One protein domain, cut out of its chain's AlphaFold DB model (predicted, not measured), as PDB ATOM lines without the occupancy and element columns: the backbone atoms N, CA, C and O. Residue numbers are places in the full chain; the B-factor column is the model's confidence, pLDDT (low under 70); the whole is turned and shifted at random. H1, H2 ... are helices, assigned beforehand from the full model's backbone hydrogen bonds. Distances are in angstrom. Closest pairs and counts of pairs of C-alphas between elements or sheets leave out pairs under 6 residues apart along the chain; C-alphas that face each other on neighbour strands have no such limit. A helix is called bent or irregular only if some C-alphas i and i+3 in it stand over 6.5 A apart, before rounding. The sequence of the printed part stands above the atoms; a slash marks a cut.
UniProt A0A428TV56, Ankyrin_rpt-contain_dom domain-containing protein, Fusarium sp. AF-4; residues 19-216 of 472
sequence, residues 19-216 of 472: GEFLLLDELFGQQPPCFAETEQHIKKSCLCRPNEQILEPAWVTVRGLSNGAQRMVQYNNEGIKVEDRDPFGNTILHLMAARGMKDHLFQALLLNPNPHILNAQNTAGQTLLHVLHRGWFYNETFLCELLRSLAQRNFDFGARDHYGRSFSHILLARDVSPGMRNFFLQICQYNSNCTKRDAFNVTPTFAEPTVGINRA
ATOM      1  N   GLY A  19     184.309 165.734 176.919       90.38
ATOM      2  CA  GLY A  19     183.569 165.088 175.838       90.38
ATOM      3  C   GLY A  19     182.849 166.056 174.898       90.38
ATOM      4  O   GLY A  19     182.670 165.746 173.724       90.38
ATOM      5  N   GLU A  20     182.467 167.243 175.371       88.31
ATOM      6  CA  GLU A  20     181.833 168.278 174.544       88.31
ATOM      7  C   GLU A  20     182.834 168.964 173.608       88.31
ATOM      8  O   GLU A  20     182.452 169.420 172.530       88.31
ATOM      9  N   PHE A  21     184.127 168.971 173.954       90.50
ATOM     10  CA  PHE A  21     185.180 169.518 173.091       90.50
ATOM     11  C   PHE A  21     185.345 168.725 171.785       90.50
ATOM     12  O   PHE A  21     185.837 169.260 170.794       90.50
ATOM     13  N   LEU A  22     184.850 167.484 171.736       92.94
ATOM     14  CA  LEU A  22     184.788 166.657 170.525       92.94
ATOM     15  C   LEU A  22     183.787 167.175 169.481       92.94
ATOM     16  O   LEU A  22     183.766 166.688 168.351       92.94
ATOM     17  N   LEU A  23     182.955 168.145 169.860       90.56
ATOM     18  CA  LEU A  23     181.959 168.794 169.010       90.56
ATOM     19  C   LEU A  23     182.220 170.303 168.887       90.56
ATOM     20  O   LEU A  23     181.322 171.054 168.518       90.56
ATOM     21  N   LEU A  24     183.428 170.771 169.229       88.12
ATOM     22  CA  LEU A  24     183.732 172.199 169.339       88.12
ATOM     23  C   LEU A  24     183.446 172.982 168.046       88.12
ATOM     24  O   LEU A  24     182.884 174.069 168.112       88.12
ATOM     25  N   ASP A  25     183.802 172.433 166.885       88.19
ATOM     26  CA  ASP A  25     183.537 173.009 165.560       88.19
ATOM     27  C   ASP A  25     182.036 173.128 165.253       88.19
ATOM     28  O   ASP A  25     181.570 174.171 164.792       88.19
ATOM     29  N   GLU A  26     181.270 172.074 165.545       86.88
ATOM     30  CA  GLU A  26     179.822 172.030 165.320       86.88
ATOM     31  C   GLU A  26     179.074 172.987 166.249       86.88
ATOM     32  O   GLU A  26     178.185 173.714 165.807       86.88
ATOM     33  N   LEU A  27     179.449 173.007 167.530       81.44
ATOM     34  CA  LEU A  27     178.809 173.845 168.536       81.44
ATOM     35  C   LEU A  27     179.165 175.322 168.347       81.44
ATOM     36  O   LEU A  27     178.293 176.178 168.477       81.44
ATOM     37  N   PHE A  28     180.419 175.639 168.006       78.31
ATOM     38  CA  PHE A  28     180.840 177.023 167.795       78.31
ATOM     39  C   PHE A  28     180.137 177.658 166.593       78.31
ATOM     40  O   PHE A  28     179.687 178.798 166.682       78.31
ATOM     41  N   GLY A  29     179.966 176.913 165.494       71.56
ATOM     42  CA  GLY A  29     179.250 177.399 164.309       71.56
ATOM     43  C   GLY A  29     177.770 177.731 164.553       71.56
ATOM     44  O   GLY A  29     177.171 178.451 163.758       71.56
ATOM     45  N   GLN A  30     177.190 177.227 165.646       74.19
ATOM     46  CA  GLN A  30     175.795 177.448 166.036       74.19
ATOM     47  C   GLN A  30     175.633 178.549 167.098       74.19
ATOM     48  O   GLN A  30     174.506 178.973 167.361       74.19
ATOM     49  N   GLN A  31     176.721 179.016 167.726       70.00
ATOM     50  CA  GLN A  31     176.639 180.010 168.795       70.00
ATOM     51  C   GLN A  31     176.547 181.448 168.258       70.00
ATOM     52  O   GLN A  31     177.225 181.804 167.290       70.00
ATOM     53  N   PRO A  32     175.741 182.314 168.904       70.81
ATOM     54  CA  PRO A  32     175.778 183.742 168.627       70.81
ATOM     55  C   PRO A  32     177.155 184.326 169.001       70.81
ATOM     56  O   PRO A  32     177.851 183.777 169.860       70.81
ATOM     57  N   PRO A  33     177.562 185.458 168.394       74.88
ATOM     58  CA  PRO A  33     178.810 186.119 168.751       74.88
ATOM     59  C   PRO A  33     178.830 186.468 170.243       74.88
ATOM     60  O   PRO A  33     177.877 187.028 170.787       74.88
ATOM     61  N   CYS A  34     179.934 186.125 170.902       79.75
ATOM     62  CA  CYS A  34     180.099 186.305 172.334       79.75
ATOM     63  C   CYS A  34     180.835 187.615 172.641       79.75
ATOM     64  O   CYS A  34     181.945 187.837 172.157       79.75
ATOM     65  N   PHE A  35     180.233 188.457 173.485       81.38
ATOM     66  CA  PHE A  35     180.826 189.700 173.992       81.38
ATOM     67  C   PHE A  35     180.828 189.703 175.521       81.38
ATOM     68  O   PHE A  35     180.022 189.002 176.134       81.38
ATOM     69  N   ALA A  36     181.678 190.532 176.134       77.19
ATOM     70  CA  ALA A  36     181.847 190.600 177.590       77.19
ATOM     71  C   ALA A  36     180.529 190.814 178.367       77.19
ATOM     72  O   ALA A  36     180.372 190.311 179.473       77.19
ATOM     73  N   GLU A  37     179.580 191.528 177.764       81.56
ATOM     74  CA  GLU A  37     178.284 191.891 178.352       81.56
ATOM     75  C   GLU A  37     177.181 190.854 178.089       81.56
ATOM     76  O   GLU A  37     176.080 190.965 178.625       81.56
ATOM     77  N   THR A  38     177.436 189.848 177.244       79.81
ATOM     78  CA  THR A  38     176.426 188.826 176.948       79.81
ATOM     79  C   THR A  38     176.184 187.952 178.169       79.81
ATOM     80  O   THR A  38     177.123 187.547 178.851       79.81
ATOM     81  N   GLU A  39     174.924 187.598 178.416       71.12
ATOM     82  CA  GLU A  39     174.540 186.768 179.560       71.12
ATOM     83  C   GLU A  39     175.308 185.438 179.591       71.12
ATOM     84  O   GLU A  39     175.771 185.022 180.646       71.12
ATOM     85  N   GLN A  40     175.532 184.815 178.428       69.56
ATOM     86  CA  GLN A  40     176.338 183.595 178.302       69.56
ATOM     87  C   GLN A  40     177.807 183.815 178.693       69.56
ATOM     88  O   GLN A  40     178.413 182.951 179.317       69.56
ATOM     89  N   HIS A  41     178.396 184.970 178.369       76.81
ATOM     90  CA  HIS A  41     179.760 185.298 178.786       76.81
ATOM     91  C   HIS A  41     179.843 185.596 180.285       76.81
ATOM     92  O   HIS A  41     180.747 185.110 180.960       76.81
ATOM     93  N   ILE A  42     178.877 186.355 180.813       70.19
ATOM     94  CA  ILE A  42     178.778 186.696 182.238       70.19
ATOM     95  C   ILE A  42     178.599 185.424 183.074       70.19
ATOM     96  O   ILE A  42     179.301 185.233 184.065       70.19
ATOM     97  N   LYS A  43     177.718 184.521 182.629       64.38
ATOM     98  CA  LYS A  43     177.504 183.188 183.214       64.38
ATOM     99  C   LYS A  43     178.608 182.183 182.857       64.38
ATOM    100  O   LYS A  43     178.530 181.039 183.283       64.38
ATOM    101  N   LYS A  44     179.624 182.598 182.086       69.50
ATOM    102  CA  LYS A  44     180.772 181.793 181.627       69.50
ATOM    103  C   LYS A  44     180.409 180.501 180.873       69.50
ATOM    104  O   LYS A  44     181.254 179.625 180.743       69.50
ATOM    105  N   SER A  45     179.213 180.437 180.290       67.19
ATOM    106  CA  SER A  45     178.694 179.322 179.489       67.19
ATOM    107  C   SER A  45     178.925 179.470 177.970       67.19
ATOM    108  O   SER A  45     178.389 178.696 177.178       67.19
ATOM    109  N   CYS A  46     179.704 180.473 177.534       75.69
ATOM    110  CA  CYS A  46     180.143 180.618 176.136       75.69
ATOM    111  C   CYS A  46     181.202 179.557 175.757       75.69
ATOM    112  O   CYS A  46     182.043 179.183 176.577       75.69
ATOM    113  N   LEU A  47     181.313 179.216 174.466       77.12
ATOM    114  CA  LEU A  47     182.474 178.476 173.931       77.12
ATOM    115  C   LEU A  47     183.655 179.384 173.552       77.12
ATOM    116  O   LEU A  47     184.644 178.925 172.985       77.12
ATOM    117  N   CYS A  48     183.580 180.674 173.883       78.56
ATOM    118  CA  CYS A  48     184.570 181.669 173.491       78.56
ATOM    119  C   CYS A  48     185.976 181.379 174.048       78.56
ATOM    120  O   CYS A  48     186.957 181.482 173.316       78.56
ATOM    121  N   ARG A  49     186.074 180.912 175.300       79.88
ATOM    122  CA  ARG A  49     187.347 180.478 175.904       79.88
ATOM    123  C   ARG A  49     187.880 179.163 175.307       79.88
ATOM    124  O   ARG A  49     189.028 179.169 174.865       79.88
ATOM    125  N   PRO A  50     187.101 178.056 175.251       82.12
ATOM    126  CA  PRO A  50     187.525 176.836 174.561       82.12
ATOM    127  C   PRO A  50     188.010 177.083 173.131       82.12
ATOM    128  O   PRO A  50     189.048 176.563 172.744       82.12
ATOM    129  N   ASN A  51     187.312 177.927 172.370       81.69
ATOM    130  CA  ASN A  51     187.684 178.277 171.001       81.69
ATOM    131  C   ASN A  51     189.116 178.833 170.883       81.69
ATOM    132  O   ASN A  51     189.868 178.430 170.000       81.69
ATOM    133  N   GLU A  52     189.506 179.748 171.772       82.75
ATOM    134  CA  GLU A  52     190.843 180.354 171.740       82.75
ATOM    135  C   GLU A  52     191.938 179.420 172.274       82.75
ATOM    136  O   GLU A  52     193.098 179.536 171.882       82.75
ATOM    137  N   GLN A  53     191.582 178.517 173.190       85.94
ATOM    138  CA  GLN A  53     192.547 177.761 173.991       85.94
ATOM    139  C   GLN A  53     192.750 176.319 173.516       85.94
ATOM    140  O   GLN A  53     193.804 175.741 173.781       85.94
ATOM    141  N   ILE A  54     191.770 175.727 172.826       87.00
ATOM    142  CA  ILE A  54     191.849 174.355 172.318       87.00
ATOM    143  C   ILE A  54     192.476 174.368 170.925       87.00
ATOM    144  O   ILE A  54     191.846 174.709 169.922       87.00
ATOM    145  N   LEU A  55     193.740 173.959 170.879       85.50
ATOM    146  CA  LEU A  55     194.548 173.849 169.668       85.50
ATOM    147  C   LEU A  55     195.002 172.396 169.460       85.50
ATOM    148  O   LEU A  55     194.786 171.527 170.308       85.50
ATOM    149  N   GLU A  56     195.658 172.117 168.331       80.62
ATOM    150  CA  GLU A  56     196.344 170.832 168.150       80.62
ATOM    151  C   GLU A  56     197.352 170.609 169.305       80.62
ATOM    152  O   GLU A  56     198.024 171.561 169.713       80.62
ATOM    153  N   PRO A  57     197.458 169.386 169.868       85.31
ATOM    154  CA  PRO A  57     197.050 168.103 169.293       85.31
ATOM    155  C   PRO A  57     195.659 167.595 169.725       85.31
ATOM    156  O   PRO A  57     195.397 166.398 169.603       85.31
ATOM    157  N   ALA A  58     194.757 168.454 170.221       89.56
ATOM    158  CA  ALA A  58     193.362 168.055 170.424       89.56
ATOM    159  C   ALA A  58     192.763 167.508 169.122       89.56
ATOM    160  O   ALA A  58     193.042 168.025 168.036       89.56
ATOM    161  N   TRP A  59     191.944 166.455 169.201       91.62
ATOM    162  CA  TRP A  59     191.435 165.853 167.970       91.62
ATOM    163  C   TRP A  59     190.513 166.772 167.190       91.62
ATOM    164  O   TRP A  59     190.466 166.662 165.967       91.62
ATOM    165  N   VAL A  60     189.788 167.645 167.887       91.75
ATOM    166  CA  VAL A  60     188.874 168.625 167.312       91.75
ATOM    167  C   VAL A  60     189.297 170.003 167.789       91.75
ATOM    168  O   VAL A  60     189.578 170.218 168.965       91.75
ATOM    169  N   THR A  61     189.351 170.934 166.847       90.81
ATOM    170  CA  THR A  61     189.539 172.366 167.091       90.81
ATOM    171  C   THR A  61     188.362 173.111 166.467       90.81
ATOM    172  O   THR A  61     187.574 172.512 165.737       90.81
ATOM    173  N   VAL A  62     188.263 174.430 166.649       86.00
ATOM    174  CA  VAL A  62     187.234 175.232 165.955       86.00
ATOM    175  C   VAL A  62     187.303 175.117 164.422       86.00
ATOM    176  O   VAL A  62     186.319 175.342 163.726       86.00
ATOM    177  N   ARG A  63     188.467 174.745 163.872       86.38
ATOM    178  CA  ARG A  63     188.666 174.550 162.427       86.38
ATOM    179  C   ARG A  63     188.203 173.172 161.938       86.38
ATOM    180  O   ARG A  63     188.353 172.879 160.754       86.38
ATOM    181  N   GLY A  64     187.668 172.338 162.829       89.00
ATOM    182  CA  GLY A  64     187.262 170.961 162.565       89.00
ATOM    183  C   GLY A  64     188.249 169.930 163.112       89.00
ATOM    184  O   GLY A  64     189.066 170.210 163.997       89.00
ATOM    185  N   LEU A  65     188.162 168.712 162.569       90.38
ATOM    186  CA  LEU A  65     189.047 167.596 162.908       90.38
ATOM    187  C   LEU A  65     190.508 167.936 162.587       90.38
ATOM    188  O   LEU A  65     190.828 168.288 161.451       90.38
ATOM    189  N   SER A  66     191.390 167.760 163.568       88.81
ATOM    190  CA  SER A  66     192.844 167.871 163.413       88.81
ATOM    191  C   SER A  66     193.390 166.876 162.388       88.81
ATOM    192  O   SER A  66     192.814 165.809 162.147       88.81
ATOM    193  N   ASN A  67     194.569 167.168 161.837       82.62
ATOM    194  CA  ASN A  67     195.232 166.264 160.890       82.62
ATOM    195  C   ASN A  67     195.546 164.886 161.504       82.62
ATOM    196  O   ASN A  67     195.612 163.878 160.799       82.62
ATOM    197  N   GLY A  68     195.776 164.827 162.822       78.38
ATOM    198  CA  GLY A  68     195.935 163.573 163.559       78.38
ATOM    199  C   GLY A  68     194.650 162.747 163.541       78.38
ATOM    200  O   GLY A  68     194.656 161.614 163.065       78.38
ATOM    201  N   ALA A  69     193.539 163.355 163.958       84.50
ATOM    202  CA  ALA A  69     192.234 162.702 163.993       84.50
ATOM    203  C   ALA A  69     191.768 162.241 162.604       84.50
ATOM    204  O   ALA A  69     191.326 161.105 162.449       84.50
ATOM    205  N   GLN A  70     191.927 163.078 161.573       84.56
ATOM    206  CA  GLN A  70     191.558 162.719 160.200       84.56
ATOM    207  C   GLN A  70     192.330 161.495 159.695       84.56
ATOM    208  O   GLN A  70     191.733 160.589 159.116       84.56
ATOM    209  N   ARG A  71     193.645 161.428 159.952       75.81
ATOM    210  CA  ARG A  71     194.466 160.268 159.573       75.81
ATOM    211  C   ARG A  71     194.025 158.997 160.290       75.81
ATOM    212  O   ARG A  71     193.941 157.958 159.645       75.81
ATOM    213  N   MET A  72     193.705 159.084 161.581       73.62
ATOM    214  CA  MET A  72     193.237 157.935 162.367       73.62
ATOM    215  C   MET A  72     191.876 157.411 161.900       73.62
ATOM    216  O   MET A  72     191.636 156.212 161.965       73.62
ATOM    217  N   VAL A  73     190.995 158.286 161.409       73.69
ATOM    218  CA  VAL A  73     189.702 157.878 160.836       73.69
ATOM    219  C   VAL A  73     189.877 157.264 159.438       73.69
ATOM    220  O   VAL A  73     189.146 156.348 159.082       73.69
ATOM    221  N   GLN A  74     190.847 157.736 158.645       69.56
ATOM    222  CA  GLN A  74     191.029 157.324 157.244       69.56
ATOM    223  C   GLN A  74     191.907 156.071 157.042       69.56
ATOM    224  O   GLN A  74     191.696 155.343 156.072       69.56
ATOM    225  N   TYR A  75     192.898 155.802 157.902       57.19
ATOM    226  CA  TYR A  75     193.847 154.692 157.719       57.19
ATOM    227  C   TYR A  75     193.441 153.438 158.499       57.19
ATOM    228  O   TYR A  75     193.669 153.331 159.697       57.19
ATOM    229  N   ASN A  76     192.907 152.448 157.780       52.88
ATOM    230  CA  ASN A  76     192.383 151.206 158.357       52.88
ATOM    231  C   ASN A  76     193.353 150.000 158.326       52.88
ATOM    232  O   ASN A  76     192.906 148.894 158.593       52.88
ATOM    233  N   ASN A  77     194.644 150.150 157.981       46.19
ATOM    234  CA  ASN A  77     195.516 148.975 157.745       46.19
ATOM    235  C   ASN A  77     196.957 149.013 158.289       46.19
ATOM    236  O   ASN A  77     197.601 147.969 158.285       46.19
ATOM    237  N   GLU A  78     197.466 150.127 158.819       43.91
ATOM    238  CA  GLU A  78     198.758 150.132 159.529       43.91
ATOM    239  C   GLU A  78     198.600 150.798 160.897       43.91
ATOM    240  O   GLU A  78     198.952 151.953 161.099       43.91
ATOM    241  N   GLY A  79     198.006 150.045 161.829       49.12
ATOM    242  CA  GLY A  79     198.054 150.322 163.264       49.12
ATOM    243  C   GLY A  79     197.472 151.669 163.684       49.12
ATOM    244  O   GLY A  79     198.214 152.557 164.099       49.12
ATOM    245  N   ILE A  80     196.139 151.795 163.685       51.47
ATOM    246  CA  ILE A  80     195.495 152.747 164.597       51.47
ATOM    247  C   ILE A  80     195.942 152.333 165.999       51.47
ATOM    248  O   ILE A  80     195.538 151.279 166.493       51.47
ATOM    249  N   LYS A  81     196.787 153.143 166.632       62.75
ATOM    250  CA  LYS A  81     197.032 153.033 168.064       62.75
ATOM    251  C   LYS A  81     195.758 153.491 168.750       62.75
ATOM    252  O   LYS A  81     195.567 154.674 169.012       62.75
ATOM    253  N   VAL A  82     194.820 152.565 168.949       64.69
ATOM    254  CA  VAL A  82     193.543 152.827 169.635       64.69
ATOM    255  C   VAL A  82     193.811 153.374 171.049       64.69
ATOM    256  O   VAL A  82     192.942 154.006 171.646       64.69
ATOM    257  N   GLU A  83     195.028 153.167 171.566       72.19
ATOM    258  CA  GLU A  83     195.542 153.741 172.804       72.19
ATOM    259  C   GLU A  83     195.843 155.252 172.779       72.19
ATOM    260  O   GLU A  83     195.981 155.827 173.860       72.19
ATOM    261  N   ASP A  84     195.934 155.904 171.613       81.69
ATOM    262  CA  ASP A  84     196.242 157.334 171.544       81.69
ATOM    263  C   ASP A  84     195.120 158.168 172.181       81.69
ATOM    264  O   ASP A  84     193.921 157.938 171.965       81.69
ATOM    265  N   ARG A  85     195.533 159.170 172.963       89.06
ATOM    266  CA  ARG A  85     194.640 160.091 173.664       89.06
ATOM    267  C   ARG A  85     194.897 161.530 173.259       89.06
ATOM    268  O   ARG A  85     196.038 161.915 173.005       89.06
ATOM    269  N   ASP A  86     193.834 162.323 173.213       91.50
ATOM    270  CA  ASP A  86     193.969 163.774 173.100       91.50
ATOM    271  C   ASP A  86     194.425 164.391 174.442       91.50
ATOM    272  O   ASP A  86     194.497 163.693 175.463       91.50
ATOM    273  N   PRO A  87     194.734 165.700 174.488       92.62
ATOM    274  CA  PRO A  87     195.121 166.364 175.728       92.62
ATOM    275  C   PRO A  87     194.066 166.335 176.837       92.62
ATOM    276  O   PRO A  87     194.412 166.652 177.965       92.62
ATOM    277  N   PHE A  88     192.817 165.959 176.553       93.94
ATOM    278  CA  PHE A  88     191.739 165.811 177.538       93.94
ATOM    279  C   PHE A  88     191.505 164.346 177.929       93.94
ATOM    280  O   PHE A  88     190.532 164.008 178.602       93.94
ATOM    281  N   GLY A  89     192.395 163.446 177.506       93.19
ATOM    282  CA  GLY A  89     192.341 162.032 177.838       93.19
ATOM    283  C   GLY A  89     191.263 161.250 177.094       93.19
ATOM    284  O   GLY A  89     191.094 160.063 177.385       93.19
ATOM    285  N   ASN A  90     190.550 161.856 176.145       93.56
ATOM    286  CA  ASN A  90     189.623 161.116 175.308       93.56
ATOM    287  C   ASN A  90     190.431 160.056 174.512       93.56
ATOM    288  O   ASN A  90     191.539 160.351 174.072       93.56
ATOM    289  N   THR A  91     189.865 158.866 174.227       92.00
ATOM    290  CA  THR A  91     190.358 157.902 173.184       92.00
ATOM    291  C   THR A  91     189.597 157.943 171.845       92.00
ATOM    292  O   THR A  91     188.440 158.358 171.823       92.00
ATOM    293  N   ILE A  92     190.161 157.463 170.729       89.12
ATOM    294  CA  ILE A  92     189.503 157.538 169.400       89.12
ATOM    295  C   ILE A  92     188.042 157.027 169.384       89.12
ATOM    296  O   ILE A  92     187.216 157.524 168.620       89.12
ATOM    297  N   LEU A  93     187.688 156.095 170.278       92.06
ATOM    298  CA  LEU A  93     186.314 155.619 170.483       92.06
ATOM    299  C   LEU A  93     185.360 156.723 170.970       92.06
ATOM    300  O   LEU A  93     184.218 156.768 170.520       92.06
ATOM    301  N   HIS A  94     185.819 157.632 171.835       94.56
ATOM    302  CA  HIS A  94     185.077 158.828 172.240       94.56
ATOM    303  C   HIS A  94     184.796 159.722 171.035       94.56
ATOM    304  O   HIS A  94     183.658 160.137 170.841       94.56
ATOM    305  N   LEU A  95     185.807 159.972 170.192       93.38
ATOM    306  CA  LEU A  95     185.636 160.775 168.981       93.38
ATOM    307  C   LEU A  95     184.613 160.137 168.034       93.38
ATOM    308  O   LEU A  95     183.707 160.817 167.556       93.38
ATOM    309  N   MET A  96     184.732 158.830 167.784       92.50
ATOM    310  CA  MET A  96     183.795 158.082 166.938       92.50
ATOM    311  C   MET A  96     182.366 158.112 167.486       92.50
ATOM    312  O   MET A  96     181.428 158.324 166.714       92.50
ATOM    313  N   ALA A  97     182.205 157.932 168.798       94.31
ATOM    314  CA  ALA A  97     180.916 157.986 169.476       94.31
ATOM    315  C   ALA A  97     180.291 159.388 169.420       94.31
ATOM    316  O   ALA A  97     179.114 159.505 169.076       94.31
ATOM    317  N   ALA A  98     181.070 160.440 169.686       93.94
ATOM    318  CA  ALA A  98     180.607 161.826 169.673       93.94
ATOM    319  C   ALA A  98     180.216 162.300 168.269       93.94
ATOM    320  O   ALA A  98     179.148 162.878 168.091       93.94
ATOM    321  N   ARG A  99     181.032 161.988 167.254       91.75
ATOM    322  CA  ARG A  99     180.825 162.407 165.854       91.75
ATOM    323  C   ARG A  99     179.846 161.534 165.069       91.75
ATOM    324  O   ARG A  99     179.690 161.718 163.866       91.75
ATOM    325  N   GLY A 100     179.223 160.544 165.705       91.81
ATOM    326  CA  GLY A 100     178.260 159.675 165.034       91.81
ATOM    327  C   GLY A 100     178.879 158.752 163.970       91.81
ATOM    328  O   GLY A 100     178.175 158.310 163.058       91.81
ATOM    329  N   MET A 101     180.171 158.416 164.077       91.12
ATOM    330  CA  MET A 101     180.908 157.583 163.111       91.12
ATOM    331  C   MET A 101     180.623 156.084 163.312       91.12
ATOM    332  O   MET A 101     181.511 155.308 163.666       91.12
ATOM    333  N   LYS A 102     179.370 155.668 163.085       90.38
ATOM    334  CA  LYS A 102     178.855 154.324 163.421       90.38
ATOM    335  C   LYS A 102     179.685 153.166 162.849       90.38
ATOM    336  O   LYS A 102     179.999 152.226 163.573       90.38
ATOM    337  N   ASP A 103     180.059 153.245 161.573       87.94
ATOM    338  CA  ASP A 103     180.705 152.137 160.866       87.94
ATOM    339  C   ASP A 103     182.154 151.975 161.343       87.94
ATOM    340  O   ASP A 103     182.602 150.862 161.606       87.94
ATOM    341  N   HIS A 104     182.847 153.098 161.564       87.56
ATOM    342  CA  HIS A 104     184.190 153.120 162.144       87.56
ATOM    343  C   HIS A 104     184.183 152.609 163.589       87.56
ATOM    344  O   HIS A 104     185.055 151.828 163.960       87.56
ATOM    345  N   LEU A 105     183.175 152.982 164.391       89.69
ATOM    346  CA  LEU A 105     183.039 152.492 165.763       89.69
ATOM    347  C   LEU A 105     182.869 150.969 165.793       89.69
ATOM    348  O   LEU A 105     183.575 150.288 166.532       89.69
ATOM    349  N   PHE A 106     181.975 150.410 164.971       89.31
ATOM    350  CA  PHE A 106     181.801 148.958 164.912       89.31
ATOM    351  C   PHE A 106     183.037 148.242 164.368       89.31
ATOM    352  O   PHE A 106     183.407 147.206 164.917       89.31
ATOM    353  N   GLN A 107     183.718 148.793 163.360       86.31
ATOM    354  CA  GLN A 107     185.000 148.256 162.895       86.31
ATOM    355  C   GLN A 107     186.039 148.231 164.021       86.31
ATOM    356  O   GLN A 107     186.650 147.191 164.257       86.31
ATOM    357  N   ALA A 108     186.175 149.320 164.780       85.69
ATOM    358  CA  ALA A 108     187.076 149.378 165.925       85.69
ATOM    359  C   ALA A 108     186.710 148.338 166.999       85.69
ATOM    360  O   ALA A 108     187.593 147.665 167.522       85.69
ATOM    361  N   LEU A 109     185.419 148.131 167.287       87.12
ATOM    362  CA  LEU A 109     184.955 147.102 168.230       87.12
ATOM    363  C   LEU A 109     185.186 145.666 167.721       87.12
ATOM    364  O   LEU A 109     185.398 144.757 168.531       87.12
ATOM    365  N   LEU A 110     185.154 145.433 166.405       84.88
ATOM    366  CA  LEU A 110     185.456 144.131 165.792       84.88
ATOM    367  C   LEU A 110     186.930 143.746 165.933       84.88
ATOM    368  O   LEU A 110     187.223 142.563 166.085       84.88
ATOM    369  N   LEU A 111     187.835 144.727 165.975       81.81
ATOM    370  CA  LEU A 111     189.253 144.503 166.287       81.81
ATOM    371  C   LEU A 111     189.488 144.071 167.746       81.81
ATOM    372  O   LEU A 111     190.621 143.787 168.121       81.81
ATOM    373  N   ASN A 112     188.418 143.988 168.547       75.62
ATOM    374  CA  ASN A 112     188.413 143.586 169.948       75.62
ATOM    375  C   ASN A 112     189.427 144.394 170.778       75.62
ATOM    376  O   ASN A 112     190.436 143.849 171.236       75.62
ATOM    377  N   PRO A 113     189.188 145.712 170.934       77.81
ATOM    378  CA  PRO A 113     190.123 146.590 171.614       77.81
ATOM    379  C   PRO A 113     190.315 146.120 173.055       77.81
ATOM    380  O   PRO A 113     189.399 145.577 173.677       77.81
ATOM    381  N   ASN A 114     191.511 146.348 173.597       82.19
ATOM    382  CA  ASN A 114     191.817 146.010 174.983       82.19
ATOM    383  C   ASN A 114     190.741 146.607 175.923       82.19
ATOM    384  O   ASN A 114     190.428 147.794 175.771       82.19
ATOM    385  N   PRO A 115     190.203 145.849 176.902       84.56
ATOM    386  CA  PRO A 115     189.221 146.356 177.860       84.56
ATOM    387  C   PRO A 115     189.623 147.673 178.539       84.56
ATOM    388  O   PRO A 115     188.759 148.496 178.816       84.56
ATOM    389  N   HIS A 116     190.921 147.916 178.749       85.50
ATOM    390  CA  HIS A 116     191.433 149.184 179.280       85.50
ATOM    391  C   HIS A 116     191.156 150.383 178.354       85.50
ATOM    392  O   HIS A 116     190.865 151.480 178.819       85.50
ATOM    393  N   ILE A 117     191.245 150.191 177.037       86.38
ATOM    394  CA  ILE A 117     190.966 151.235 176.040       86.38
ATOM    395  C   ILE A 117     189.456 151.407 175.872       86.38
ATOM    396  O   ILE A 117     188.963 152.528 175.749       86.38
ATOM    397  N   LEU A 118     188.722 150.294 175.884       90.12
ATOM    398  CA  LEU A 118     187.272 150.280 175.757       90.12
ATOM    399  C   LEU A 118     186.582 150.994 176.934       90.12
ATOM    400  O   LEU A 118     185.648 151.763 176.720       90.12
ATOM    401  N   ASN A 119     187.083 150.769 178.150       92.69
ATOM    402  CA  ASN A 119     186.618 151.393 179.390       92.69
ATOM    403  C   ASN A 119     187.408 152.653 179.761       92.69
ATOM    404  O   ASN A 119     187.324 153.122 180.893       92.69
ATOM    405  N   ALA A 120     188.195 153.201 178.833       93.62
ATOM    406  CA  ALA A 120     188.927 154.427 179.089       93.62
ATOM    407  C   ALA A 120     187.951 155.558 179.433       93.62
ATOM    408  O   ALA A 120     186.962 155.771 178.732       93.62
ATOM    409  N   GLN A 121     188.282 156.299 180.485       95.25
ATOM    410  CA  GLN A 121     187.635 157.553 180.826       95.25
ATOM    411  C   GLN A 121     188.537 158.723 180.427       95.25
ATOM    412  O   GLN A 121     189.770 158.617 180.504       95.25
ATOM    413  N   ASN A 122     187.927 159.815 179.976       95.25
ATOM    414  CA  ASN A 122     188.608 161.095 179.804       95.25
ATOM    415  C   ASN A 122     188.826 161.792 181.163       95.25
ATOM    416  O   ASN A 122     188.459 161.258 182.210       95.25
ATOM    417  N   THR A 123     189.418 162.987 181.167       94.50
ATOM    418  CA  THR A 123     189.743 163.726 182.403       94.50
ATOM    419  C   THR A 123     188.534 164.194 183.216       94.50
ATOM    420  O   THR A 123     188.727 164.742 184.295       94.50
ATOM    421  N   ALA A 124     187.303 163.973 182.741       93.56
ATOM    422  CA  ALA A 124     186.068 164.188 183.494       93.56
ATOM    423  C   ALA A 124     185.357 162.890 183.905       93.56
ATOM    424  O   ALA A 124     184.195 162.932 184.311       93.56
ATOM    425  N   GLY A 125     186.001 161.730 183.750       94.62
ATOM    426  CA  GLY A 125     185.393 160.435 184.058       94.62
ATOM    427  C   GLY A 125     184.420 159.929 182.983       94.62
ATOM    428  O   GLY A 125     183.734 158.928 183.180       94.62
ATOM    429  N   GLN A 126     184.330 160.582 181.823       95.69
ATOM    430  CA  GLN A 126     183.392 160.176 180.775       95.69
ATOM    431  C   GLN A 126     183.979 159.033 179.944       95.69
ATOM    432  O   GLN A 126     185.115 159.124 179.494       95.69
ATOM    433  N   THR A 127     183.182 157.989 179.719       96.06
ATOM    434  CA  THR A 127     183.459 156.896 178.763       96.06
ATOM    435  C   THR A 127     182.858 157.196 177.384       96.06
ATOM    436  O   THR A 127     182.096 158.153 177.225       96.06
ATOM    437  N   LEU A 128     183.072 156.322 176.390       95.19
ATOM    438  CA  LEU A 128     182.436 156.463 175.067       95.19
ATOM    439  C   LEU A 128     180.896 156.557 175.138       95.19
ATOM    440  O   LEU A 128     180.290 157.250 174.325       95.19
ATOM    441  N   LEU A 129     180.258 155.891 176.114       94.94
ATOM    442  CA  LEU A 129     178.801 155.941 176.301       94.94
ATOM    443  C   LEU A 129     178.321 157.297 176.832       94.94
ATOM    444  O   LEU A 129     177.180 157.686 176.583       94.94
ATOM    445  N   HIS A 130     179.192 158.029 177.530       93.75
ATOM    446  CA  HIS A 130     178.867 159.352 178.052       93.75
ATOM    447  C   HIS A 130     178.795 160.414 176.954       93.75
ATOM    448  O   HIS A 130     178.048 161.382 177.074       93.75
ATOM    449  N   VAL A 131     179.549 160.211 175.874       93.56
ATOM    450  CA  VAL A 131     179.693 161.166 174.772       93.56
ATOM    451  C   VAL A 131     178.924 160.750 173.517       93.56
ATOM    452  O   VAL A 131     179.179 161.289 172.448       93.56
ATOM    453  N   LEU A 132     177.993 159.789 173.606       93.06
ATOM    454  CA  LEU A 132     177.269 159.290 172.432       93.06
ATOM    455  C   LEU A 132     176.533 160.399 171.680       93.06
ATOM    456  O   LEU A 132     175.805 161.211 172.262       93.06
ATOM    457  N   HIS A 133     176.655 160.355 170.355       91.31
ATOM    458  CA  HIS A 133     175.947 161.245 169.455       91.31
ATOM    459  C   HIS A 133     174.431 161.204 169.702       91.31
ATOM    460  O   HIS A 133     173.800 160.143 169.716       91.31
ATOM    461  N   ARG A 134     173.815 162.385 169.839       83.81
ATOM    462  CA  ARG A 134     172.402 162.537 170.239       83.81
ATOM    463  C   ARG A 134     171.430 161.819 169.301       83.81
ATOM    464  O   ARG A 134     170.441 161.250 169.749       83.81
ATOM    465  N   GLY A 135     171.740 161.792 168.005       85.44
ATOM    466  CA  GLY A 135     170.921 161.113 166.998       85.44
ATOM    467  C   GLY A 135     170.801 159.596 167.200       85.44
ATOM    468  O   GLY A 135     169.862 158.990 166.695       85.44
ATOM    469  N   TRP A 136     171.720 158.968 167.942       90.00
ATOM    470  CA  TRP A 136     171.713 157.516 168.147       90.00
ATOM    471  C   TRP A 136     170.673 157.051 169.168       90.00
ATOM    472  O   TRP A 136     170.240 155.906 169.099       90.00
ATOM    473  N   PHE A 137     170.203 157.934 170.053       87.38
ATOM    474  CA  PHE A 137     169.148 157.606 171.018       87.38
ATOM    475  C   PHE A 137     167.777 157.389 170.356       87.38
ATOM    476  O   PHE A 137     166.946 156.678 170.909       87.38
ATOM    477  N   TYR A 138     167.563 157.941 169.156       86.75
ATOM    478  CA  TYR A 138     166.347 157.729 168.358       86.75
ATOM    479  C   TYR A 138     166.405 156.461 167.493       86.75
ATOM    480  O   TYR A 138     165.403 156.068 166.900       86.75
ATOM    481  N   ASN A 139     167.574 155.824 167.393       89.25
ATOM    482  CA  ASN A 139     167.771 154.607 166.619       89.25
ATOM    483  C   ASN A 139     167.961 153.411 167.560       89.25
ATOM    484  O   ASN A 139     169.081 153.024 167.898       89.25
ATOM    485  N   GLU A 140     166.842 152.827 167.988       87.44
ATOM    486  CA  GLU A 140     166.847 151.752 168.981       87.44
ATOM    487  C   GLU A 140     167.588 150.495 168.524       87.44
ATOM    488  O   GLU A 140     168.253 149.851 169.336       87.44
ATOM    489  N   THR A 141     167.501 150.139 167.242       90.19
ATOM    490  CA  THR A 141     168.169 148.941 166.718       90.19
ATOM    491  C   THR A 141     169.680 149.086 166.827       90.19
ATOM    492  O   THR A 141     170.335 148.219 167.407       90.19
ATOM    493  N   PHE A 142     170.210 150.225 166.378       91.56
ATOM    494  CA  PHE A 142     171.628 150.550 166.498       91.56
ATOM    495  C   PHE A 142     172.088 150.562 167.961       91.56
ATOM    496  O   PHE A 142     173.087 149.928 168.298       91.56
ATOM    497  N   LEU A 143     171.363 151.259 168.845       92.25
ATOM    498  CA  LEU A 143     171.769 151.373 170.245       92.25
ATOM    499  C   LEU A 143     171.746 150.005 170.947       92.25
ATOM    500  O   LEU A 143     172.674 149.684 171.687       92.25
ATOM    501  N   CYS A 144     170.755 149.154 170.658       92.06
ATOM    502  CA  CYS A 144     170.724 147.781 171.162       92.06
ATOM    503  C   CYS A 144     171.937 146.970 170.692       92.06
ATOM    504  O   CYS A 144     172.554 146.264 171.488       92.06
ATOM    505  N   GLU A 145     172.280 147.042 169.404       93.69
ATOM    506  CA  GLU A 145     173.440 146.340 168.842       93.69
ATOM    507  C   GLU A 145     174.753 146.806 169.474       93.69
ATOM    508  O   GLU A 145     175.571 145.970 169.869       93.69
ATOM    509  N   LEU A 146     174.924 148.121 169.645       94.81
ATOM    510  CA  LEU A 146     176.084 148.697 170.319       94.81
ATOM    511  C   LEU A 146     176.196 148.171 171.753       94.81
ATOM    512  O   LEU A 146     177.233 147.633 172.132       94.81
ATOM    513  N   LEU A 147     175.119 148.254 172.536       93.94
ATOM    514  CA  LEU A 147     175.112 147.806 173.929       93.94
ATOM    515  C   LEU A 147     175.381 146.297 174.063       93.94
ATOM    516  O   LEU A 147     176.146 145.903 174.940       93.94
ATOM    517  N   ARG A 148     174.841 145.449 173.173       92.31
ATOM    518  CA  ARG A 148     175.186 144.009 173.141       92.31
ATOM    519  C   ARG A 148     176.663 143.791 172.837       92.31
ATOM    520  O   ARG A 148     177.304 142.973 173.491       92.31
ATOM    521  N   SER A 149     177.195 144.520 171.858       92.62
ATOM    522  CA  SER A 149     178.603 144.432 171.467       92.62
ATOM    523  C   SER A 149     179.533 144.817 172.623       92.62
ATOM    524  O   SER A 149     180.524 144.129 172.873       92.62
ATOM    525  N   LEU A 150     179.183 145.867 173.369       93.69
ATOM    526  CA  LEU A 150     179.910 146.318 174.557       93.69
ATOM    527  C   LEU A 150     179.793 145.324 175.722       93.69
ATOM    528  O   LEU A 150     180.799 144.998 176.351       93.69
ATOM    529  N   ALA A 151     178.600 144.775 175.969       90.75
ATOM    530  CA  ALA A 151     178.377 143.785 177.024       90.75
ATOM    531  C   ALA A 151     179.204 142.506 176.815       90.75
ATOM    532  O   ALA A 151     179.738 141.950 177.768       90.75
ATOM    533  N   GLN A 152     179.392 142.080 175.562       90.25
ATOM    534  CA  GLN A 152     180.258 140.945 175.215       90.25
ATOM    535  C   GLN A 152     181.756 141.205 175.465       90.25
ATOM    536  O   GLN A 152     182.548 140.266 175.425       90.25
ATOM    537  N   ARG A 153     182.156 142.462 175.692       90.44
ATOM    538  CA  ARG A 153     183.557 142.903 175.806       90.44
ATOM    539  C   ARG A 153     183.906 143.436 177.198       90.44
ATOM    540  O   ARG A 153     184.884 144.165 177.338       90.44
ATOM    541  N   ASN A 154     183.131 143.070 178.222       88.00
ATOM    542  CA  ASN A 154     183.322 143.522 179.608       88.00
ATOM    543  C   ASN A 154     183.376 145.056 179.732       88.00
ATOM    544  O   ASN A 154     184.226 145.608 180.434       88.00
ATOM    545  N   PHE A 155     182.492 145.753 179.014       92.69
ATOM    546  CA  PHE A 155     182.315 147.187 179.202       92.69
ATOM    547  C   PHE A 155     181.738 147.480 180.597       92.69
ATOM    548  O   PHE A 155     180.762 146.851 181.012       92.69
ATOM    549  N   ASP A 156     182.308 148.450 181.307       92.25
ATOM    550  CA  ASP A 156     181.812 148.919 182.594       92.25
ATOM    551  C   ASP A 156     180.686 149.941 182.401       92.25
ATOM    552  O   ASP A 156     180.889 151.149 182.275       92.25
ATOM    553  N   PHE A 157     179.453 149.441 182.401       92.62
ATOM    554  CA  PHE A 157     178.251 150.275 182.356       92.62
ATOM    555  C   PHE A 157     178.016 151.091 183.636       92.62
ATOM    556  O   PHE A 157     177.206 152.020 183.626       92.62
ATOM    557  N   GLY A 158     178.713 150.746 184.723       92.19
ATOM    558  CA  GLY A 158     178.651 151.430 186.010       92.19
ATOM    559  C   GLY A 158     179.617 152.604 186.131       92.19
ATOM    560  O   GLY A 158     179.551 153.302 187.142       92.19
ATOM    561  N   ALA A 159     180.470 152.837 185.126       94.38
ATOM    562  CA  ALA A 159     181.386 153.968 185.084       94.38
ATOM    563  C   ALA A 159     180.629 155.299 185.211       94.38
ATOM    564  O   ALA A 159     179.528 155.457 184.668       94.38
ATOM    565  N   ARG A 160     181.233 156.250 185.929       94.00
ATOM    566  CA  ARG A 160     180.636 157.545 186.270       94.00
ATOM    567  C   ARG A 160     181.567 158.692 185.922       94.00
ATOM    568  O   ARG A 160     182.778 158.568 186.089       94.00
ATOM    569  N   ASP A 161     180.984 159.798 185.481       94.62
ATOM    570  CA  ASP A 161     181.696 161.069 185.371       94.62
ATOM    571  C   ASP A 161     181.887 161.746 186.742       94.62
ATOM    572  O   ASP A 161     181.376 161.271 187.758       94.62
ATOM    573  N   HIS A 162     182.597 162.877 186.781       93.44
ATOM    574  CA  HIS A 162     182.842 163.625 188.024       93.44
ATOM    575  C   HIS A 162     181.565 164.120 188.727       93.44
ATOM    576  O   HIS A 162     181.632 164.496 189.890       93.44
ATOM    577  N   TYR A 163     180.400 164.124 188.071       93.19
ATOM    578  CA  TYR A 163     179.115 164.433 188.710       93.19
ATOM    579  C   TYR A 163     178.395 163.174 189.215       93.19
ATOM    580  O   TYR A 163     177.256 163.245 189.671       93.19
ATOM    581  N   GLY A 164     179.021 162.001 189.112       93.44
ATOM    582  CA  GLY A 164     178.418 160.722 189.462       93.44
ATOM    583  C   GLY A 164     177.446 160.185 188.411       93.44
ATOM    584  O   GLY A 164     176.762 159.199 188.681       93.44
ATOM    585  N   ARG A 165     177.354 160.785 187.220       91.38
ATOM    586  CA  ARG A 165     176.394 160.349 186.198       91.38
ATOM    587  C   ARG A 165     176.952 159.134 185.479       91.38
ATOM    588  O   ARG A 165     178.071 159.165 184.991       91.38
ATOM    589  N   SER A 166     176.149 158.081 185.405       92.38
ATOM    590  CA  SER A 166     176.394 156.884 184.591       92.38
ATOM    591  C   SER A 166     175.581 156.917 183.294       92.38
ATOM    592  O   SER A 166     174.715 157.779 183.106       92.38
ATOM    593  N   PHE A 167     175.750 155.913 182.429       91.62
ATOM    594  CA  PHE A 167     174.922 155.801 181.223       91.62
ATOM    595  C   PHE A 167     173.413 155.686 181.527       91.62
ATOM    596  O   PHE A 167     172.598 156.194 180.758       91.62
ATOM    597  N   SER A 168     173.022 155.131 182.682       88.44
ATOM    598  CA  SER A 168     171.622 155.135 183.139       88.44
ATOM    599  C   SER A 168     171.053 156.550 183.265       88.44
ATOM    600  O   SER A 168     169.920 156.798 182.862       88.44
ATOM    601  N   HIS A 169     171.835 157.490 183.803       86.12
ATOM    602  CA  HIS A 169     171.410 158.881 183.984       86.12
ATOM    603  C   HIS A 169     171.206 159.562 182.633       86.12
ATOM    604  O   HIS A 169     170.217 160.264 182.422       86.12
ATOM    605  N   ILE A 170     172.104 159.281 181.688       86.62
ATOM    606  CA  ILE A 170     172.007 159.777 180.317       86.62
ATOM    607  C   ILE A 170     170.740 159.237 179.654       86.62
ATOM    608  O   ILE A 170     169.981 160.018 179.093       86.62
ATOM    609  N   LEU A 171     170.457 157.935 179.764       85.44
ATOM    610  CA  LEU A 171     169.221 157.351 179.235       85.44
ATOM    611  C   LEU A 171     167.957 157.957 179.857       85.44
ATOM    612  O   LEU A 171     166.958 158.080 179.160       85.44
ATOM    613  N   LEU A 172     167.984 158.333 181.141       80.31
ATOM    614  CA  LEU A 172     166.845 158.971 181.807       80.31
ATOM    615  C   LEU A 172     166.615 160.411 181.359       80.31
ATOM    616  O   LEU A 172     165.466 160.828 181.239       80.31
ATOM    617  N   ALA A 173     167.690 161.160 181.124       76.75
ATOM    618  CA  ALA A 173     167.610 162.532 180.637       76.75
ATOM    619  C   ALA A 173     167.262 162.627 179.145       76.75
ATOM    620  O   ALA A 173     166.892 163.692 178.655       76.75
ATOM    621  N   ARG A 174     167.408 161.527 178.402       77.50
ATOM    622  CA  ARG A 174     166.982 161.418 177.007       77.50
ATOM    623  C   ARG A 174     165.583 160.803 176.951       77.50
ATOM    624  O   ARG A 174     165.242 159.929 177.743       77.50
ATOM    625  N   ASP A 175     164.767 161.233 175.991       69.00
ATOM    626  CA  ASP A 175     163.410 160.701 175.793       69.00
ATOM    627  C   ASP A 175     163.441 159.334 175.084       69.00
ATOM    628  O   ASP A 175     163.006 159.159 173.950       69.00
ATOM    629  N   VAL A 176     164.086 158.365 175.734       79.88
ATOM    630  CA  VAL A 176     164.285 157.004 175.231       79.88
ATOM    631  C   VAL A 176     163.095 156.136 175.629       79.88
ATOM    632  O   VAL A 176     162.612 156.231 176.765       79.88
ATOM    633  N   SER A 177     162.661 155.251 174.725       83.38
ATOM    634  CA  SER A 177     161.492 154.398 174.946       83.38
ATOM    635  C   SER A 177     161.631 153.480 176.171       83.38
ATOM    636  O   SER A 177     162.740 153.056 176.528       83.38
ATOM    637  N   PRO A 178     160.507 153.092 176.806       79.56
ATOM    638  CA  PRO A 178     160.518 152.135 177.913       79.56
ATOM    639  C   PRO A 178     161.166 150.792 177.545       79.56
ATOM    640  O   PRO A 178     161.839 150.182 178.373       79.56
ATOM    641  N   GLY A 179     161.014 150.342 176.293       81.75
ATOM    642  CA  GLY A 179     161.608 149.095 175.804       81.75
ATOM    643  C   GLY A 179     163.136 149.118 175.837       81.75
ATOM    644  O   GLY A 179     163.758 148.178 176.330       81.75
ATOM    645  N   MET A 180     163.744 150.219 175.395       85.06
ATOM    646  CA  MET A 180     165.196 150.400 175.446       85.06
ATOM    647  C   MET A 180     165.713 150.531 176.886       85.06
ATOM    648  O   MET A 180     166.747 149.950 177.220       85.06
ATOM    649  N   ARG A 181     164.980 151.225 177.770       80.56
ATOM    650  CA  ARG A 181     165.328 151.288 179.203       80.56
ATOM    651  C   ARG A 181     165.331 149.893 179.829       80.56
ATOM    652  O   ARG A 181     166.302 149.537 180.490       80.56
ATOM    653  N   ASN A 182     164.302 149.088 179.549       80.50
ATOM    654  CA  ASN A 182     164.186 147.692 179.992       80.50
ATOM    655  C   ASN A 182     165.284 146.788 179.417       80.50
ATOM    656  O   ASN A 182     165.774 145.891 180.102       80.50
ATOM    657  N   PHE A 183     165.702 147.033 178.176       86.31
ATOM    658  CA  PHE A 183     166.815 146.315 177.570       86.31
ATOM    659  C   PHE A 183     168.145 146.630 178.269       86.31
ATOM    660  O   PHE A 183     168.864 145.716 178.670       86.31
ATOM    661  N   PHE A 184     168.458 147.912 178.477       87.50
ATOM    662  CA  PHE A 184     169.669 148.309 179.198       87.50
ATOM    663  C   PHE A 184     169.672 147.798 180.644       87.50
ATOM    664  O   PHE A 184     170.689 147.353 181.170       87.50
ATOM    665  N   LEU A 185     168.497 147.779 181.259       78.31
ATOM    666  CA  LEU A 185     168.251 147.181 182.557       78.31
ATOM    667  C   LEU A 185     168.724 145.736 182.661       78.31
ATOM    668  O   LEU A 185     169.428 145.401 183.607       78.31
ATOM    669  N   GLN A 186     168.382 144.897 181.682       82.50
ATOM    670  CA  GLN A 186     168.819 143.500 181.643       82.50
ATOM    671  C   GLN A 186     170.344 143.365 181.597       82.50
ATOM    672  O   GLN A 186     170.889 142.440 182.190       82.50
ATOM    673  N   ILE A 187     171.034 144.307 180.950       85.12
ATOM    674  CA  ILE A 187     172.502 144.360 180.925       85.12
ATOM    675  C   ILE A 187     173.054 144.756 182.306       85.12
ATOM    676  O   ILE A 187     174.061 144.216 182.755       85.12
ATOM    677  N   CYS A 188     172.373 145.666 183.004       79.69
ATOM    678  CA  CYS A 188     172.818 146.253 184.270       79.69
ATOM    679  C   CYS A 188     172.365 145.513 185.535       79.69
ATOM    680  O   CYS A 188     172.740 145.941 186.624       79.69
ATOM    681  N   GLN A 189     171.590 144.425 185.427       68.25
ATOM    682  CA  GLN A 189     170.924 143.740 186.555       68.25
ATOM    683  C   GLN A 189     171.837 143.383 187.742       68.25
ATOM    684  O   GLN A 189     171.348 143.249 188.860       68.25
ATOM    685  N   TYR A 190     173.148 143.263 187.521       67.00
ATOM    686  CA  TYR A 190     174.127 142.911 188.553       67.00
ATOM    687  C   TYR A 190     175.097 144.042 188.925       67.00
ATOM    688  O   TYR A 190     175.972 143.831 189.762       67.00
ATOM    689  N   ASN A 191     174.968 145.237 188.335       79.94
ATOM    690  CA  ASN A 191     175.864 146.363 188.595       79.94
ATOM    691  C   ASN A 191     175.139 147.477 189.365       79.94
ATOM    692  O   ASN A 191     174.488 148.345 188.782       79.94
ATOM    693  N   SER A 192     175.284 147.472 190.693       79.00
ATOM    694  CA  SER A 192     174.681 148.477 191.581       79.00
ATOM    695  C   SER A 192     175.180 149.903 191.315       79.00
ATOM    696  O   SER A 192     174.473 150.864 191.620       79.00
ATOM    697  N   ASN A 193     176.348 150.083 190.681       83.56
ATOM    698  CA  ASN A 193     176.830 151.412 190.292       83.56
ATOM    699  C   ASN A 193     175.951 152.059 189.213       83.56
ATOM    700  O   ASN A 193     175.923 153.286 189.106       83.56
ATOM    701  N   CYS A 194     175.174 151.280 188.458       84.75
ATOM    702  CA  CYS A 194     174.246 151.812 187.464       84.75
ATOM    703  C   CYS A 194     173.045 152.542 188.090       84.75
ATOM    704  O   CYS A 194     172.386 153.298 187.376       84.75
ATOM    705  N   THR A 195     172.776 152.347 189.387       85.56
ATOM    706  CA  THR A 195     171.599 152.885 190.096       85.56
ATOM    707  C   THR A 195     171.911 153.849 191.228       85.56
ATOM    708  O   THR A 195     170.975 154.346 191.841       85.56
ATOM    709  N   LYS A 196     173.179 154.119 191.559       90.00
ATOM    710  CA  LYS A 196     173.470 155.083 192.637       90.00
ATOM    711  C   LYS A 196     173.056 156.500 192.234       90.00
ATOM    712  O   LYS A 196     173.020 156.820 191.044       90.00
ATOM    713  N   ARG A 197     172.813 157.343 193.230       91.19
ATOM    714  CA  ARG A 197     172.495 158.761 193.061       91.19
ATOM    715  C   ARG A 197     173.656 159.535 192.423       91.19
ATOM    716  O   ARG A 197     174.815 159.202 192.678       91.19
ATOM    717  N   ASP A 198     173.362 160.524 191.587       91.12
ATOM    718  CA  ASP A 198     174.337 161.512 191.105       91.12
ATOM    719  C   ASP A 198     174.336 162.793 191.957       91.12
ATOM    720  O   ASP A 198     173.538 162.962 192.885       91.12
ATOM    721  N   ALA A 199     175.207 163.744 191.620       90.44
ATOM    722  CA  ALA A 199     175.254 165.039 192.283       90.44
ATOM    723  C   ALA A 199     173.886 165.742 192.288       90.44
ATOM    724  O   ALA A 199     173.569 166.433 193.248       90.44
ATOM    725  N   PHE A 200     173.029 165.529 191.284       86.88
ATOM    726  CA  PHE A 200     171.751 166.216 191.055       86.88
ATOM    727  C   PHE A 200     170.536 165.573 191.744       86.88
ATOM    728  O   PHE A 200     169.401 165.960 191.476       86.88
ATOM    729  N   ASN A 201     170.761 164.648 192.683       88.75
ATOM    730  CA  ASN A 201     169.720 163.854 193.358       88.75
ATOM    731  C   ASN A 201     169.035 162.822 192.465       88.75
ATOM    732  O   ASN A 201     167.996 162.273 192.840       88.75
ATOM    733  N   VAL A 202     169.554 162.563 191.272       85.19
ATOM    734  CA  VAL A 202     168.909 161.629 190.368       85.19
ATOM    735  C   VAL A 202     169.410 160.244 190.716       85.19
ATOM    736  O   VAL A 202     170.584 159.931 190.587       85.19
ATOM    737  N   THR A 203     168.500 159.408 191.200       87.12
ATOM    738  CA  THR A 203     168.745 157.976 191.375       87.12
ATOM    739  C   THR A 203     168.053 157.277 190.220       87.12
ATOM    740  O   THR A 203     166.826 157.388 190.122       87.12
ATOM    741  N   PRO A 204     168.780 156.592 189.323       82.19
ATOM    742  CA  PRO A 204     168.140 155.909 188.224       82.19
ATOM    743  C   PRO A 204     167.229 154.805 188.741       82.19
ATOM    744  O   PRO A 204     167.691 153.751 189.175       82.19
ATOM    745  N   THR A 205     165.924 155.067 188.725       73.12
ATOM    746  CA  THR A 205     164.924 154.071 189.070       73.12
ATOM    747  C   THR A 205     164.473 153.358 187.813       73.12
ATOM    748  O   THR A 205     164.318 153.921 186.731       73.12
ATOM    749  N   PHE A 206     164.281 152.066 187.985       61.31
ATOM    750  CA  PHE A 206     163.904 151.145 186.931       61.31
ATOM    751  C   PHE A 206     162.396 150.845 186.924       61.31
ATOM    752  O   PHE A 206     161.950 149.914 186.260       61.31
ATOM    753  N   ALA A 207     161.619 151.630 187.677       50.41
ATOM    754  CA  ALA A 207     160.160 151.616 187.680       50.41
ATOM    755  C   ALA A 207     159.613 152.627 186.655       50.41
ATOM    756  O   ALA A 207     160.316 153.560 186.265       50.41
ATOM    757  N   GLU A 208     158.364 152.439 186.212       41.16
ATOM    758  CA  GLU A 208     157.721 153.360 185.270       41.16
ATOM    759  C   GLU A 208     157.774 154.809 185.785       41.16
ATOM    760  O   GLU A 208     157.553 155.051 186.976       41.16
ATOM    761  N   PRO A 209     158.077 155.783 184.909       38.50
ATOM    762  CA  PRO A 209     158.211 157.170 185.313       38.50
ATOM    763  C   PRO A 209     156.859 157.691 185.806       38.50
ATOM    764  O   PRO A 209     155.930 157.885 185.022       38.50
ATOM    765  N   THR A 210     156.746 157.983 187.102       34.84
ATOM    766  CA  THR A 210     155.709 158.900 187.563       34.84
ATOM    767  C   THR A 210     156.017 160.265 186.949       34.84
ATOM    768  O   THR A 210     157.134 160.778 187.026       34.84
ATOM    769  N   VAL A 211     155.029 160.797 186.235       35.75
ATOM    770  CA  VAL A 211     155.047 162.070 185.507       35.75
ATOM    771  C   VAL A 211     155.735 163.155 186.353       35.75
ATOM    772  O   VAL A 211     155.149 163.664 187.303       35.75
ATOM    773  N   GLY A 212     156.996 163.486 186.047       38.09
ATOM    774  CA  GLY A 212     157.760 164.454 186.849       38.09
ATOM    775  C   GLY A 212     159.267 164.568 186.585       38.09
ATOM    776  O   GLY A 212     159.856 165.583 186.950       38.09
ATOM    777  N   ILE A 213     159.897 163.598 185.910       42.81
ATOM    778  CA  ILE A 213     161.370 163.541 185.745       42.81
ATOM    779  C   ILE A 213     161.939 164.775 185.009       42.81
ATOM    780  O   ILE A 213     163.016 165.257 185.355       42.81
ATOM    781  N   ASN A 214     161.181 165.368 184.077       37.53
ATOM    782  CA  ASN A 214     161.616 166.558 183.331       37.53
ATOM    783  C   ASN A 214     161.746 167.832 184.187       37.53
ATOM    784  O   ASN A 214     162.406 168.767 183.748       37.53
ATOM    785  N   ARG A 215     161.159 167.895 185.395       36.44
ATOM    786  CA  ARG A 215     161.275 169.075 186.278       36.44
ATOM    787  C   ARG A 215     162.548 169.088 187.129       36.44
ATOM    788  O   ARG A 215     163.015 170.170 187.472       36.44
ATOM    789  N   ALA A 216     163.115 167.919 187.444       36.88
ATOM    790  CA  ALA A 216     164.280 167.806 188.328       36.88
ATOM    791  C   ALA A 216     165.560 168.372 187.690       36.88
ATOM    792  O   ALA A 216     166.370 168.997 188.367       36.88
TER     793      ALA A 216
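AT A GLANCE: This is residues 19 to 216 of the 472 residues of the protein "Ankyrin_rpt-contain_dom domain-containing protein" of Fusarium sp. AF-4 (UniProt A0A428TV56). The chain is wound in loosely stacked turns of short helices and long loops, with H6, H9 and H11 side by side in a row and the long loops 75 to 91, 119 to 133, 152 to 166 and 189 to 212 following one another along the stack. H1 to H4 make one end of the stack, and H11, H12 and the loop between them the other, while H5 is nearest the middle. The printed part has 198 residues with twelve named helices, H1 to H12 in chain order, and no named strand; its class is all helix, though only 86 residues are in named elements. It is compact, with a radius of gyration of the C-alphas of 17.7 A and spans of 50 by 45 by 26 A.

IN THESE COORDINATES: H1, residues 20 to 28, begins with C-alpha 20 at (181.833, 168.278, 174.544) and is irregular, with C-alphas 22 and 25 8.2 A apart. H2 is residues 39 to 42, H3 48 to 53, H4 67 to 74 and H5 92 to 98. H6, residues 102 to 110, is 12.4 A long; H7 is residues 115 to 118 and H8 134 to 138. H9, residues 140 to 151, is the longest at 16.2 A, from C-alpha 140 at (166.847, 151.752, 168.981). H10 is residues 167 to 173, H11 residues 178 to 188, 15.0 A long, and H12 residues 213 to 216, ending with C-alpha 216 at (164.280, 167.806, 188.328).

HOW THE PARTS SIT: H1 touches H3 at a steep tilt of 60 degrees, opposite ways; the closest C-alphas, of Leu 24 and Asn 51, are 7.4 A apart. H1 and H5 only just touch, with 3 pairs of C-alphas within 8 A, the closest Leu 22 and Leu 95 at 6.1 A. H2 touches no helix. H4 is close to H5 but not clearly touching, the closest C-alphas being those of Ala 69 and Ile 92, 8.0 A. H5 and H6 form a helical hairpin at a tilt of 36 degrees, only just steep, with the C-alphas of Met 96 and Leu 105 closest at 5.8 A. H7 is close to H5 but not clearly touching, Leu 93 to Leu 118 being the closest C-alphas at 7.6 A. H6 and H9 are close but not clearly touching, at a shallow tilt of 23 degrees, the same way; their closest C-alphas, of Leu 109 and Ser 149, are 7.6 A apart. H8 and H9 touch only at the corner, and only just, with 3 pairs, H9 by residues 142 to 143 alone; the closest C-alphas, of Trp 136 and Leu 143, are 6.5 A apart. H9 touches H11 at a shallow tilt of 4 degrees, the same way, with the C-alphas of Glu 140 and Met 180 closest at 6.8 A. H10 is close to H11, Leu 171 to Arg 181 at 7.2 A, and to H12, Ala 173 to Asn 214 at 7.7 A, these being the closest C-alphas, but not clearly touching either. Every O i to N i+4 pair is within hydrogen-bond range in H3, H4, H5, H6, H9, H10 and H11, against 2 of 5 in H1 and 0 of 1 in H8, where 3 of 6 and 1 of 2 O i to N i+3 pairs are; H2, H7 and H12 are too short for an i+4 pair.

THE WHOLE: The C-alphas farthest apart, of Glu 78 and Val 211, are 52.2 A apart, and the printed part has no cut. The links H3 to H4, H4 to H5, H7 to H8, H9 to H10 and H11 to H12 are long. Mean pLDDT of the printed part is 82.1; 27 residues are under 70, among them 74 to 82 and 206 to 216.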